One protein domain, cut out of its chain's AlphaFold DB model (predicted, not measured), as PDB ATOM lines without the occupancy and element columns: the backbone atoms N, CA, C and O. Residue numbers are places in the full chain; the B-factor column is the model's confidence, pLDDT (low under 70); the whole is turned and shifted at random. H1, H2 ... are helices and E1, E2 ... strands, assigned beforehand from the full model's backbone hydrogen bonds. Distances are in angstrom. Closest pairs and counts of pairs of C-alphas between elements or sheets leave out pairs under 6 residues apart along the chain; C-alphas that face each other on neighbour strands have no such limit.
ATOM      1  N   PRO A 251     -29.244  33.300   3.090       96.62
ATOM      2  CA  PRO A 251     -27.796  33.456   3.029       96.62
ATOM      3  C   PRO A 251     -27.263  33.412   1.590       96.62
ATOM      4  O   PRO A 251     -27.689  32.581   0.792       96.62
ATOM      5  N   GLY A 252     -26.306  34.281   1.263       94.75
ATOM      6  CA  GLY A 252     -25.653  34.352  -0.053       94.75
ATOM      7  C   GLY A 252     -26.042  35.564  -0.899       94.75
ATOM      8  O   GLY A 252     -25.297  35.928  -1.810       94.75
ATOM      9  N   LEU A 253     -27.148  36.239  -0.574       95.19
ATOM     10  CA  LEU A 253     -27.554  37.479  -1.243       95.19
ATOM     11  C   LEU A 253     -26.511  38.588  -1.020       95.19
ATOM     12  O   LEU A 253     -26.059  38.821   0.101       95.19
ATOM     13  N   SER A 254     -26.127  39.286  -2.087       94.69
ATOM     14  CA  SER A 254     -25.127  40.362  -2.022       94.69
ATOM     15  C   SER A 254     -25.778  41.690  -1.638       94.69
ATOM     16  O   SER A 254     -26.728  42.129  -2.286       94.69
ATOM     17  N   VAL A 255     -25.265  42.354  -0.604       95.56
ATOM     18  CA  VAL A 255     -25.922  43.531  -0.023       95.56
ATOM     19  C   VAL A 255     -25.439  44.819  -0.699       95.56
ATOM     20  O   VAL A 255     -24.256  45.163  -0.652       95.56
ATOM     21  N   ILE A 256     -26.360  45.547  -1.340       92.94
ATOM     22  CA  ILE A 256     -26.094  46.824  -2.018       92.94
ATOM     23  C   ILE A 256     -26.561  47.974  -1.130       92.94
ATOM     24  O   ILE A 256     -27.759  48.229  -1.017       92.94
ATOM     25  N   ARG A 257     -25.619  48.729  -0.557       93.44
ATOM     26  CA  ARG A 257     -25.900  49.999   0.132       93.44
ATOM     27  C   ARG A 257     -25.787  51.184  -0.830       93.44
ATOM     28  O   ARG A 257     -24.833  51.263  -1.607       93.44
ATOM     29  N   ALA A 258     -26.734  52.120  -0.757       86.75
ATOM     30  CA  ALA A 258     -26.706  53.348  -1.558       86.75
ATOM     31  C   ALA A 258     -25.366  54.100  -1.388       86.75
ATOM     32  O   ALA A 258     -24.856  54.238  -0.274       86.75
ATOM     33  N   GLY A 259     -24.757  54.547  -2.492       86.25
ATOM     34  CA  GLY A 259     -23.439  55.203  -2.469       86.25
ATOM     35  C   GLY A 259     -22.243  54.283  -2.152       86.25
ATOM     36  O   GLY A 259     -21.133  54.772  -1.923       86.25
ATOM     37  N   GLN A 260     -22.428  52.956  -2.133       86.69
ATOM     38  CA  GLN A 260     -21.338  51.970  -2.026       86.69
ATOM     39  C   GLN A 260     -21.074  51.190  -3.325       86.69
ATOM     40  O   GLN A 260     -20.294  50.238  -3.331       86.69
ATOM     41  N   GLU A 261     -21.672  51.624  -4.434       81.25
ATOM     42  CA  GLU A 261     -21.446  51.094  -5.781       81.25
ATOM     43  C   GLU A 261     -19.942  50.984  -6.109       81.25
ATOM     44  O   GLU A 261     -19.144  51.872  -5.803       81.25
ATOM     45  N   GLY A 262     -19.535  49.854  -6.694       76.94
ATOM     46  CA  GLY A 262     -18.136  49.565  -7.039       76.94
ATOM     47  C   GLY A 262     -17.225  49.133  -5.877       76.94
ATOM     48  O   GLY A 262     -16.090  48.724  -6.126       76.94
ATOM     49  N   LYS A 263     -17.683  49.161  -4.617       86.12
ATOM     50  CA  LYS A 263     -16.960  48.532  -3.493       86.12
ATOM     51  C   LYS A 263     -17.198  47.017  -3.481       86.12
ATOM     52  O   LYS A 263     -18.123  46.508  -4.109       86.12
ATOM     53  N   ARG A 264     -16.373  46.275  -2.730       86.62
ATOM     54  CA  ARG A 264     -16.673  44.868  -2.410       86.62
ATOM     55  C   ARG A 264     -17.930  44.826  -1.543       86.62
ATOM     56  O   ARG A 264     -17.864  45.209  -0.379       86.62
ATOM     57  N   MET A 265     -19.037  44.378  -2.124       91.31
ATOM     58  CA  MET A 265     -20.304  44.199  -1.416       91.31
ATOM     59  C   MET A 265     -20.133  43.166  -0.286       91.31
ATOM     60  O   MET A 265     -19.495  42.129  -0.515       91.31
ATOM     61  N   PRO A 266     -20.667  43.419   0.922       95.50
ATOM     62  CA  PRO A 266     -20.861  42.365   1.904       95.50
ATOM     63  C   PRO A 266     -21.928  41.378   1.411       95.50
ATOM     64  O   PRO A 266     -22.712  41.672   0.506       95.50
ATOM     65  N   ILE A 267     -21.937  40.187   1.997       95.94
ATOM     66  CA  ILE A 267     -22.923  39.142   1.718       95.94
ATOM     67  C   ILE A 267     -23.784  38.972   2.967       95.94
ATOM     68  O   ILE A 267     -23.273  39.016   4.084       95.94
ATOM     69  N   TRP A 268     -25.087  38.794   2.777       97.06
ATOM     70  CA  TRP A 268     -26.020  38.459   3.842       97.06
ATOM     71  C   TRP A 268     -25.813  37.005   4.273       97.06
ATOM     72  O   TRP A 268     -25.859  36.112   3.425       97.06
ATOM     73  N   ASP A 269     -25.599  36.739   5.564       95.81
ATOM     74  CA  ASP A 269     -25.419  35.364   6.067       95.81
ATOM     75  C   ASP A 269     -26.686  34.708   6.638       95.81
ATOM     76  O   ASP A 269     -26.646  33.556   7.066       95.81
ATOM     77  N   GLY A 270     -27.811  35.425   6.595       93.75
ATOM     78  CA  GLY A 270     -29.066  35.061   7.253       93.75
ATOM     79  C   GLY A 270     -29.374  35.933   8.473       93.75
ATOM     80  O   GLY A 270     -30.550  36.123   8.783       93.75
ATOM     81  N   PHE A 271     -28.347  36.507   9.110       93.06
ATOM     82  CA  PHE A 271     -28.465  37.314  10.327       93.06
ATOM     83  C   PHE A 271     -27.757  38.673  10.227       93.06
ATOM     84  O   PHE A 271     -28.273  39.654  10.762       93.06
ATOM     85  N   GLU A 272     -26.596  38.732   9.566       95.31
ATOM     86  CA  GLU A 272     -25.738  39.920   9.481       95.31
ATOM     87  C   GLU A 272     -25.100  40.129   8.085       95.31
ATOM     88  O   GLU A 272     -25.064  39.239   7.229       95.31
ATOM     89  N   GLU A 273     -24.577  41.340   7.854       96.00
ATOM     90  CA  GLU A 273     -23.710  41.675   6.714       96.00
ATOM     91  C   GLU A 273     -22.266  41.237   6.998       96.00
ATOM     92  O   GLU A 273     -21.546  41.897   7.749       96.00
ATOM     93  N   VAL A 274     -21.803  40.164   6.350       96.62
ATOM     94  CA  VAL A 274     -20.423  39.666   6.494       96.62
ATOM     95  C   VAL A 274     -19.543  40.006   5.284       96.62
ATOM     96  O   VAL A 274     -20.027  40.087   4.149       96.62
ATOM     97  N   PRO A 275     -18.213  40.142   5.454       96.00
ATOM     98  CA  PRO A 275     -17.289  40.226   4.327       96.00
ATOM     99  C   PRO A 275     -17.386  38.981   3.434       96.00
ATOM    100  O   PRO A 275     -17.332  37.853   3.923       96.00
ATOM    101  N   ALA A 276     -17.445  39.151   2.110       92.38
ATOM    102  CA  ALA A 276     -17.615  38.035   1.172       92.38
ATOM    103  C   ALA A 276     -16.567  36.908   1.340       92.38
ATOM    104  O   ALA A 276     -16.881  35.726   1.224       92.38
ATOM    105  N   ASN A 277     -15.314  37.248   1.661       91.31
ATOM    106  CA  ASN A 277     -14.257  36.263   1.932       91.31
ATOM    107  C   ASN A 277     -14.487  35.452   3.220       91.31
ATOM    108  O   ASN A 277     -13.980  34.337   3.329       91.31
ATOM    109  N   GLU A 278     -15.219  36.004   4.187       95.88
ATOM    110  CA  GLU A 278     -15.633  35.298   5.395       95.88
ATOM    111  C   GLU A 278     -16.868  34.440   5.123       95.88
ATOM    112  O   GLU A 278     -16.853  33.258   5.464       95.88
ATOM    113  N   PHE A 279     -17.870  34.969   4.413       95.81
ATOM    114  CA  PHE A 279     -19.044  34.207   3.976       95.81
ATOM    115  C   PHE A 279     -18.651  32.906   3.264       95.81
ATOM    116  O   PHE A 279     -19.006  31.811   3.699       95.81
ATOM    117  N   TRP A 280     -17.809  33.001   2.226       91.69
ATOM    118  CA  TRP A 280     -17.322  31.832   1.488       91.69
ATOM    119  C   TRP A 280     -16.380  30.935   2.305       91.69
ATOM    120  O   TRP A 280     -16.069  29.826   1.870       91.69
ATOM    121  N   SER A 281     -15.932  31.378   3.483       88.88
ATOM    122  CA  SER A 281     -15.208  30.564   4.465       88.88
ATOM    123  C   SER A 281     -16.184  29.798   5.371       88.88
ATOM    124  O   SER A 281     -16.049  28.577   5.481       88.88
ATOM    125  N   ARG A 282     -17.205  30.474   5.934       90.31
ATOM    126  CA  ARG A 282     -18.305  29.866   6.717       90.31
ATOM    127  C   ARG A 282     -19.037  28.798   5.876       90.31
ATOM    128  O   ARG A 282     -19.106  27.624   6.249       90.31
ATOM    129  N   ALA A 283     -19.442  29.149   4.653       90.12
ATOM    130  CA  ALA A 283     -20.100  28.245   3.705       90.12
ATOM    131  C   ALA A 283     -19.254  27.010   3.325       90.12
ATOM    132  O   ALA A 283     -19.783  25.903   3.222       90.12
ATOM    133  N   LYS A 284     -17.926  27.150   3.169       84.44
ATOM    134  CA  LYS A 284     -17.028  26.015   2.858       84.44
ATOM    135  C   LYS A 284     -16.814  25.048   4.022       84.44
ATOM    136  O   LYS A 284     -16.405  23.916   3.772       84.44
ATOM    137  N   ARG A 285     -17.087  25.458   5.265       89.00
ATOM    138  CA  ARG A 285     -17.145  24.549   6.425       89.00
ATOM    139  C   ARG A 285     -18.510  23.866   6.572       89.00
ATOM    140  O   ARG A 285     -18.590  22.826   7.219       89.00
ATOM    141  N   GLY A 286     -19.548  24.397   5.919       86.81
ATOM    142  CA  GLY A 286     -20.938  23.951   6.058       86.81
ATOM    143  C   GLY A 286     -21.695  24.649   7.194       86.81
ATOM    144  O   GLY A 286     -22.701  24.122   7.651       86.81
ATOM    145  N   GLU A 287     -21.212  25.807   7.655       90.69
ATOM    146  CA  GLU A 287     -21.844  26.610   8.720       90.69
ATOM    147  C   GLU A 287     -23.020  27.458   8.215       90.69
ATOM    148  O   GLU A 287     -23.818  27.941   9.010       90.69
ATOM    149  N   VAL A 288     -23.114  27.644   6.897       93.06
ATOM    150  CA  VAL A 288     -24.148  28.432   6.223       93.06
ATOM    151  C   VAL A 288     -24.890  27.524   5.253       93.06
ATOM    152  O   VAL A 288     -24.260  26.841   4.439       93.06
ATOM    153  N   ASP A 289     -26.219  27.537   5.330       90.62
ATOM    154  CA  ASP A 289     -27.072  26.894   4.336       90.62
ATOM    155  C   ASP A 289     -27.161  27.753   3.065       90.62
ATOM    156  O   ASP A 289     -27.322  28.970   3.126       90.62
ATOM    157  N   LEU A 290     -27.042  27.098   1.912       92.12
ATOM    158  CA  LEU A 290     -27.088  27.706   0.584       92.12
ATOM    159  C   LEU A 290     -28.174  27.081  -0.303       92.12
ATOM    160  O   LEU A 290     -28.184  27.371  -1.494       92.12
ATOM    161  N   GLU A 291     -29.048  26.205   0.209       91.19
ATOM    162  CA  GLU A 291     -30.055  25.499  -0.603       91.19
ATOM    163  C   GLU A 291     -30.883  26.485  -1.450       91.19
ATOM    164  O   GLU A 291     -30.756  26.491  -2.676       91.19
ATOM    165  N   LYS A 292     -31.561  27.442  -0.805       91.19
ATOM    166  CA  LYS A 292     -32.346  28.501  -1.474       91.19
ATOM    167  C   LYS A 292     -31.537  29.401  -2.413       91.19
ATOM    168  O   LYS A 292     -32.047  29.850  -3.437       91.19
ATOM    169  N   PHE A 293     -30.271  29.667  -2.088       92.19
ATOM    170  CA  PHE A 293     -29.393  30.466  -2.946       92.19
ATOM    171  C   PHE A 293     -29.038  29.715  -4.231       92.19
ATOM    172  O   PHE A 293     -29.099  30.286  -5.317       92.19
ATOM    173  N   ASN A 294     -28.733  28.420  -4.125       88.69
ATOM    174  CA  ASN A 294     -28.469  27.569  -5.281       88.69
ATOM    175  C   ASN A 294     -29.734  27.349  -6.128       88.69
ATOM    176  O   ASN A 294     -29.633  27.321  -7.352       88.69
ATOM    177  N   GLU A 295     -30.914  27.252  -5.505       88.50
ATOM    178  CA  GLU A 295     -32.208  27.230  -6.202       88.50
ATOM    179  C   GLU A 295     -32.451  28.522  -6.998       88.50
ATOM    180  O   GLU A 295     -32.722  28.452  -8.197       88.50
ATOM    181  N   LEU A 296     -32.292  29.700  -6.377       88.25
ATOM    182  CA  LEU A 296     -32.429  30.995  -7.059       88.25
ATOM    183  C   LEU A 296     -31.434  31.130  -8.223       88.25
ATOM    184  O   LEU A 296     -31.814  31.509  -9.330       88.25
ATOM    185  N   VAL A 297     -30.167  30.772  -7.998       86.19
ATOM    186  CA  VAL A 297     -29.124  30.742  -9.035       86.19
ATOM    187  C   VAL A 297     -29.518  29.839 -10.201       86.19
ATOM    188  O   VAL A 297     -29.348  30.234 -11.354       86.19
ATOM    189  N   ALA A 298     -30.012  28.629  -9.926       83.94
ATOM    190  CA  ALA A 298     -30.415  27.684 -10.961       83.94
ATOM    191  C   ALA A 298     -31.594  28.230 -11.777       83.94
ATOM    192  O   ALA A 298     -31.539  28.203 -13.007       83.94
ATOM    193  N   ARG A 299     -32.592  28.813 -11.097       83.75
ATOM    194  CA  ARG A 299     -33.759  29.469 -11.702       83.75
ATOM    195  C   ARG A 299     -33.316  30.575 -12.674       83.75
ATOM    196  O   ARG A 299     -33.514  30.450 -13.883       83.75
ATOM    197  N   ILE A 300     -32.558  31.560 -12.177       82.19
ATOM    198  CA  ILE A 300     -31.989  32.664 -12.976       82.19
ATOM    199  C   ILE A 300     -31.165  32.140 -14.163       82.19
ATOM    200  O   ILE A 300     -31.297  32.638 -15.283       82.19
ATOM    201  N   ARG A 301     -30.314  31.128 -13.945       79.50
ATOM    202  CA  ARG A 301     -29.444  30.551 -14.983       79.50
ATOM    203  C   ARG A 301     -30.228  29.869 -16.105       79.50
ATOM    204  O   ARG A 301     -29.788  29.924 -17.254       79.50
ATOM    205  N   ASN A 302     -31.352  29.236 -15.789       80.06
ATOM    206  CA  ASN A 302     -32.222  28.597 -16.774       80.06
ATOM    207  C   ASN A 302     -33.075  29.612 -17.560       80.06
ATOM    208  O   ASN A 302     -33.725  29.238 -18.535       80.06
ATOM    209  N   GLY A 303     -33.079  30.891 -17.159       79.06
ATOM    210  CA  GLY A 303     -34.040  31.882 -17.648       79.06
ATOM    211  C   GLY A 303     -35.439  31.696 -17.053       79.06
ATOM    212  O   GLY A 303     -36.407  32.240 -17.580       79.06
ATOM    213  N   GLU A 304     -35.546  30.926 -15.969       73.00
ATOM    214  CA  GLU A 304     -36.749  30.817 -15.155       73.00
ATOM    215  C   GLU A 304     -36.799  32.015 -14.191       73.00
ATOM    216  O   GLU A 304     -35.784  32.429 -13.629       73.00
ATOM    217  N   GLY A 305     -37.986  32.585 -14.007       69.00
ATOM    218  CA  GLY A 305     -38.196  33.835 -13.275       69.00
ATOM    219  C   GLY A 305     -39.263  34.674 -13.974       69.00
ATOM    220  O   GLY A 305     -39.392  34.624 -15.198       69.00
ATOM    221  N   GLN A 306     -40.076  35.406 -13.212       61.72
ATOM    222  CA  GLN A 306     -41.148  36.223 -13.805       61.72
ATOM    223  C   GLN A 306     -40.656  37.612 -14.214       61.72
ATOM    224  O   GLN A 306     -41.167  38.198 -15.169       61.72
ATOM    225  N   GLY A 307     -39.621  38.122 -13.543       58.97
ATOM    226  CA  GLY A 307     -38.879  39.276 -14.028       58.97
ATOM    227  C   GLY A 307     -37.952  38.925 -15.183       58.97
ATOM    228  O   GLY A 307     -37.290  37.889 -15.179       58.97
ATOM    229  N   ARG A 308     -37.808  39.854 -16.138       54.56
ATOM    230  CA  ARG A 308     -36.577  39.907 -16.941       54.56
ATOM    231  C   ARG A 308     -35.391  39.901 -15.979       54.56
ATOM    232  O   ARG A 308     -35.306  40.800 -15.140       54.56
ATOM    233  N   THR A 309     -34.425  39.010 -16.203       47.09
ATOM    234  CA  THR A 309     -33.042  39.270 -15.796       47.09
ATOM    235  C   THR A 309     -32.697  40.702 -16.224       47.09
ATOM    236  O   THR A 309     -32.847  41.040 -17.409       47.09
ATOM    237  N   PRO A 310     -32.331  41.604 -15.292       45.53
ATOM    238  CA  PRO A 310     -32.004  42.971 -15.662       45.53
ATOM    239  C   PRO A 310     -30.903  42.935 -16.720       45.53
ATOM    240  O   PRO A 310     -29.948  42.182 -16.568       45.53
ATOM    241  N   LYS A 311     -30.979  43.770 -17.767       46.62
ATOM    242  CA  LYS A 311     -29.979  43.795 -18.864       46.62
ATOM    243  C   LYS A 311     -28.539  44.124 -18.416       46.62
ATOM    244  O   LYS A 311     -27.638  44.185 -19.244       46.62
ATOM    245  N   PHE A 312     -28.355  44.368 -17.122       45.38
ATOM    246  CA  PHE A 312     -27.099  44.593 -16.420       45.38
ATOM    247  C   PHE A 312     -26.462  43.295 -15.886       45.38
ATOM    248  O   PHE A 312     -25.276  43.305 -15.581       45.38
ATOM    249  N   TYR A 313     -27.212  42.187 -15.810       53.44
ATOM    250  CA  TYR A 313     -26.686  40.859 -15.495       53.44
ATOM    251  C   TYR A 313     -26.438  40.069 -16.773       53.44
ATOM    252  O   TYR A 313     -27.333  39.434 -17.328       53.44
ATOM    253  N   ASP A 314     -25.180  40.072 -17.202       52.72
ATOM    254  CA  ASP A 314     -24.639  38.945 -17.952       52.72
ATOM    255  C   ASP A 314     -24.518  37.755 -16.977       52.72
ATOM    256  O   ASP A 314     -23.836  37.901 -15.954       52.72
ATOM    257  N   PRO A 315     -25.131  36.584 -17.243       53.72
ATOM    258  CA  PRO A 315     -24.947  35.388 -16.420       53.72
ATOM    259  C   PRO A 315     -23.477  34.956 -16.273       53.72
ATOM    260  O   PRO A 315     -23.145  34.287 -15.297       53.72
ATOM    261  N   ALA A 316     -22.586  35.357 -17.188       54.06
ATOM    262  CA  ALA A 316     -21.141  35.146 -17.072       54.06
ATOM    263  C   ALA A 316     -20.417  36.175 -16.174       54.06
ATOM    264  O   ALA A 316     -19.270  35.939 -15.789       54.06
ATOM    265  N   SER A 317     -21.063  37.294 -15.815       49.91
ATOM    266  CA  SER A 317     -20.521  38.289 -14.869       49.91
ATOM    267  C   SER A 317     -20.791  37.961 -13.397       49.91
ATOM    268  O   SER A 317     -20.105  38.489 -12.520       49.91
ATOM    269  N   LEU A 318     -21.735  37.055 -13.112       55.31
ATOM    270  CA  LEU A 318     -21.860  36.443 -11.790       55.31
ATOM    271  C   LEU A 318     -20.581  35.631 -11.541       55.31
ATOM    272  O   LEU A 318     -20.346  34.646 -12.241       55.31
ATOM    273  N   GLU A 319     -19.726  36.071 -10.603       48.72
ATOM    274  CA  GLU A 319     -18.359  35.538 -10.456       48.72
ATOM    275  C   GLU A 319     -18.377  33.994 -10.449       48.72
ATOM    276  O   GLU A 319     -18.960  33.400  -9.537       48.72
ATOM    277  N   PRO A 320     -17.682  33.306 -11.380       47.75
ATOM    278  CA  PRO A 320     -17.652  31.842 -11.403       47.75
ATOM    279  C   PRO A 320     -17.226  31.224 -10.062       47.75
ATOM    280  O   PRO A 320     -17.704  30.167  -9.672       47.75
ATOM    281  N   ARG A 321     -16.401  31.935  -9.285       47.22
ATOM    282  CA  ARG A 321     -15.980  31.560  -7.923       47.22
ATOM    283  C   ARG A 321     -17.124  31.365  -6.925       47.22
ATOM    284  O   ARG A 321     -16.934  30.630  -5.958       47.22
ATOM    285  N   ILE A 322     -18.255  32.029  -7.149       47.97
ATOM    286  CA  ILE A 322     -19.468  31.952  -6.331       47.97
ATOM    287  C   ILE A 322     -20.340  30.763  -6.777       47.97
ATOM    288  O   ILE A 322     -20.995  30.152  -5.939       47.97
ATOM    289  N   LEU A 323     -20.302  30.385  -8.066       43.84
ATOM    290  CA  LEU A 323     -21.310  29.511  -8.689       43.84
ATOM    291  C   LEU A 323     -20.796  28.201  -9.324       43.84
ATOM    292  O   LEU A 323     -21.610  27.346  -9.665       43.84
ATOM    293  N   THR A 324     -19.484  27.999  -9.514       44.34
ATOM    294  CA  THR A 324     -18.961  26.806 -10.224       44.34
ATOM    295  C   THR A 324     -18.493  25.661  -9.330       44.34
ATOM    296  O   THR A 324     -18.148  24.608  -9.858       44.34
ATOM    297  N   HIS A 325     -18.522  25.799  -8.000       45.69
ATOM    298  CA  HIS A 325     -18.482  24.636  -7.102       45.69
ATOM    299  C   HIS A 325     -19.894  24.052  -6.937       45.69
ATOM    300  O   HIS A 325     -20.439  23.984  -5.837       45.69
ATOM    301  N   ALA A 326     -20.458  23.562  -8.046       43.81
ATOM    302  CA  ALA A 326     -21.366  22.427  -7.949       43.81
ATOM    303  C   ALA A 326     -20.575  21.316  -7.231       43.81
ATOM    304  O   ALA A 326     -19.485  20.979  -7.707       43.81
ATOM    305  N   PRO A 327     -21.023  20.825  -6.059       53.66
ATOM    306  CA  PRO A 327     -20.192  19.979  -5.215       53.66
ATOM    307  C   PRO A 327     -19.804  18.721  -5.985       53.66
ATOM    308  O   PRO A 327     -20.656  17.983  -6.481       53.66
TER     309      PRO A 327
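AT A GLANCE: This is residues 251 to 327 of the 606 residues of an uncharacterized protein of Phycisphaerae bacterium (UniProt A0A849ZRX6). There is little regular structure here: H2 makes one side of a loop-rich body, H1 lies beyond its first end, and residues 303 to 319 fold back from its last end to bring H3 near its side. Residues 258 to 263, after E1, stick out. The 77 printed residues, under half of them in named elements, run E1, H1, H2, H3, mostly helix; the whole is compact, with a radius of gyration of the C-alphas of 13.0 A and spans of 35 by 31 by 20 A.

HOW THE PARTS SIT: H2, residues 291 to 302, is close but not clearly touching to H3, residues 320 to 323; their closest C-alphas, Val 297 and Leu 323, are 7.9 A apart. H1, residues 276 to 285, is apart from H2. E1, residues 254 to 257, pairs with no named strand. Every O i to N i+4 pair is within hydrogen-bond range in H2, 4 of 6 in H1; H3 is too short for one.

IN THESE COORDINATES: H2 spans 16.6 A from C-alpha 291 at (-30.055, 25.499, -0.603) to C-alpha 302 at (-32.222, 28.597, -16.774). H1 spans 14.5 A, E1 9.9 A and H3 5.1 A.

THE WHOLE: The printed part has no cut. The links E1 to H1 and H2 to H3 are long. Residues 305 to 327 have pLDDT under 70.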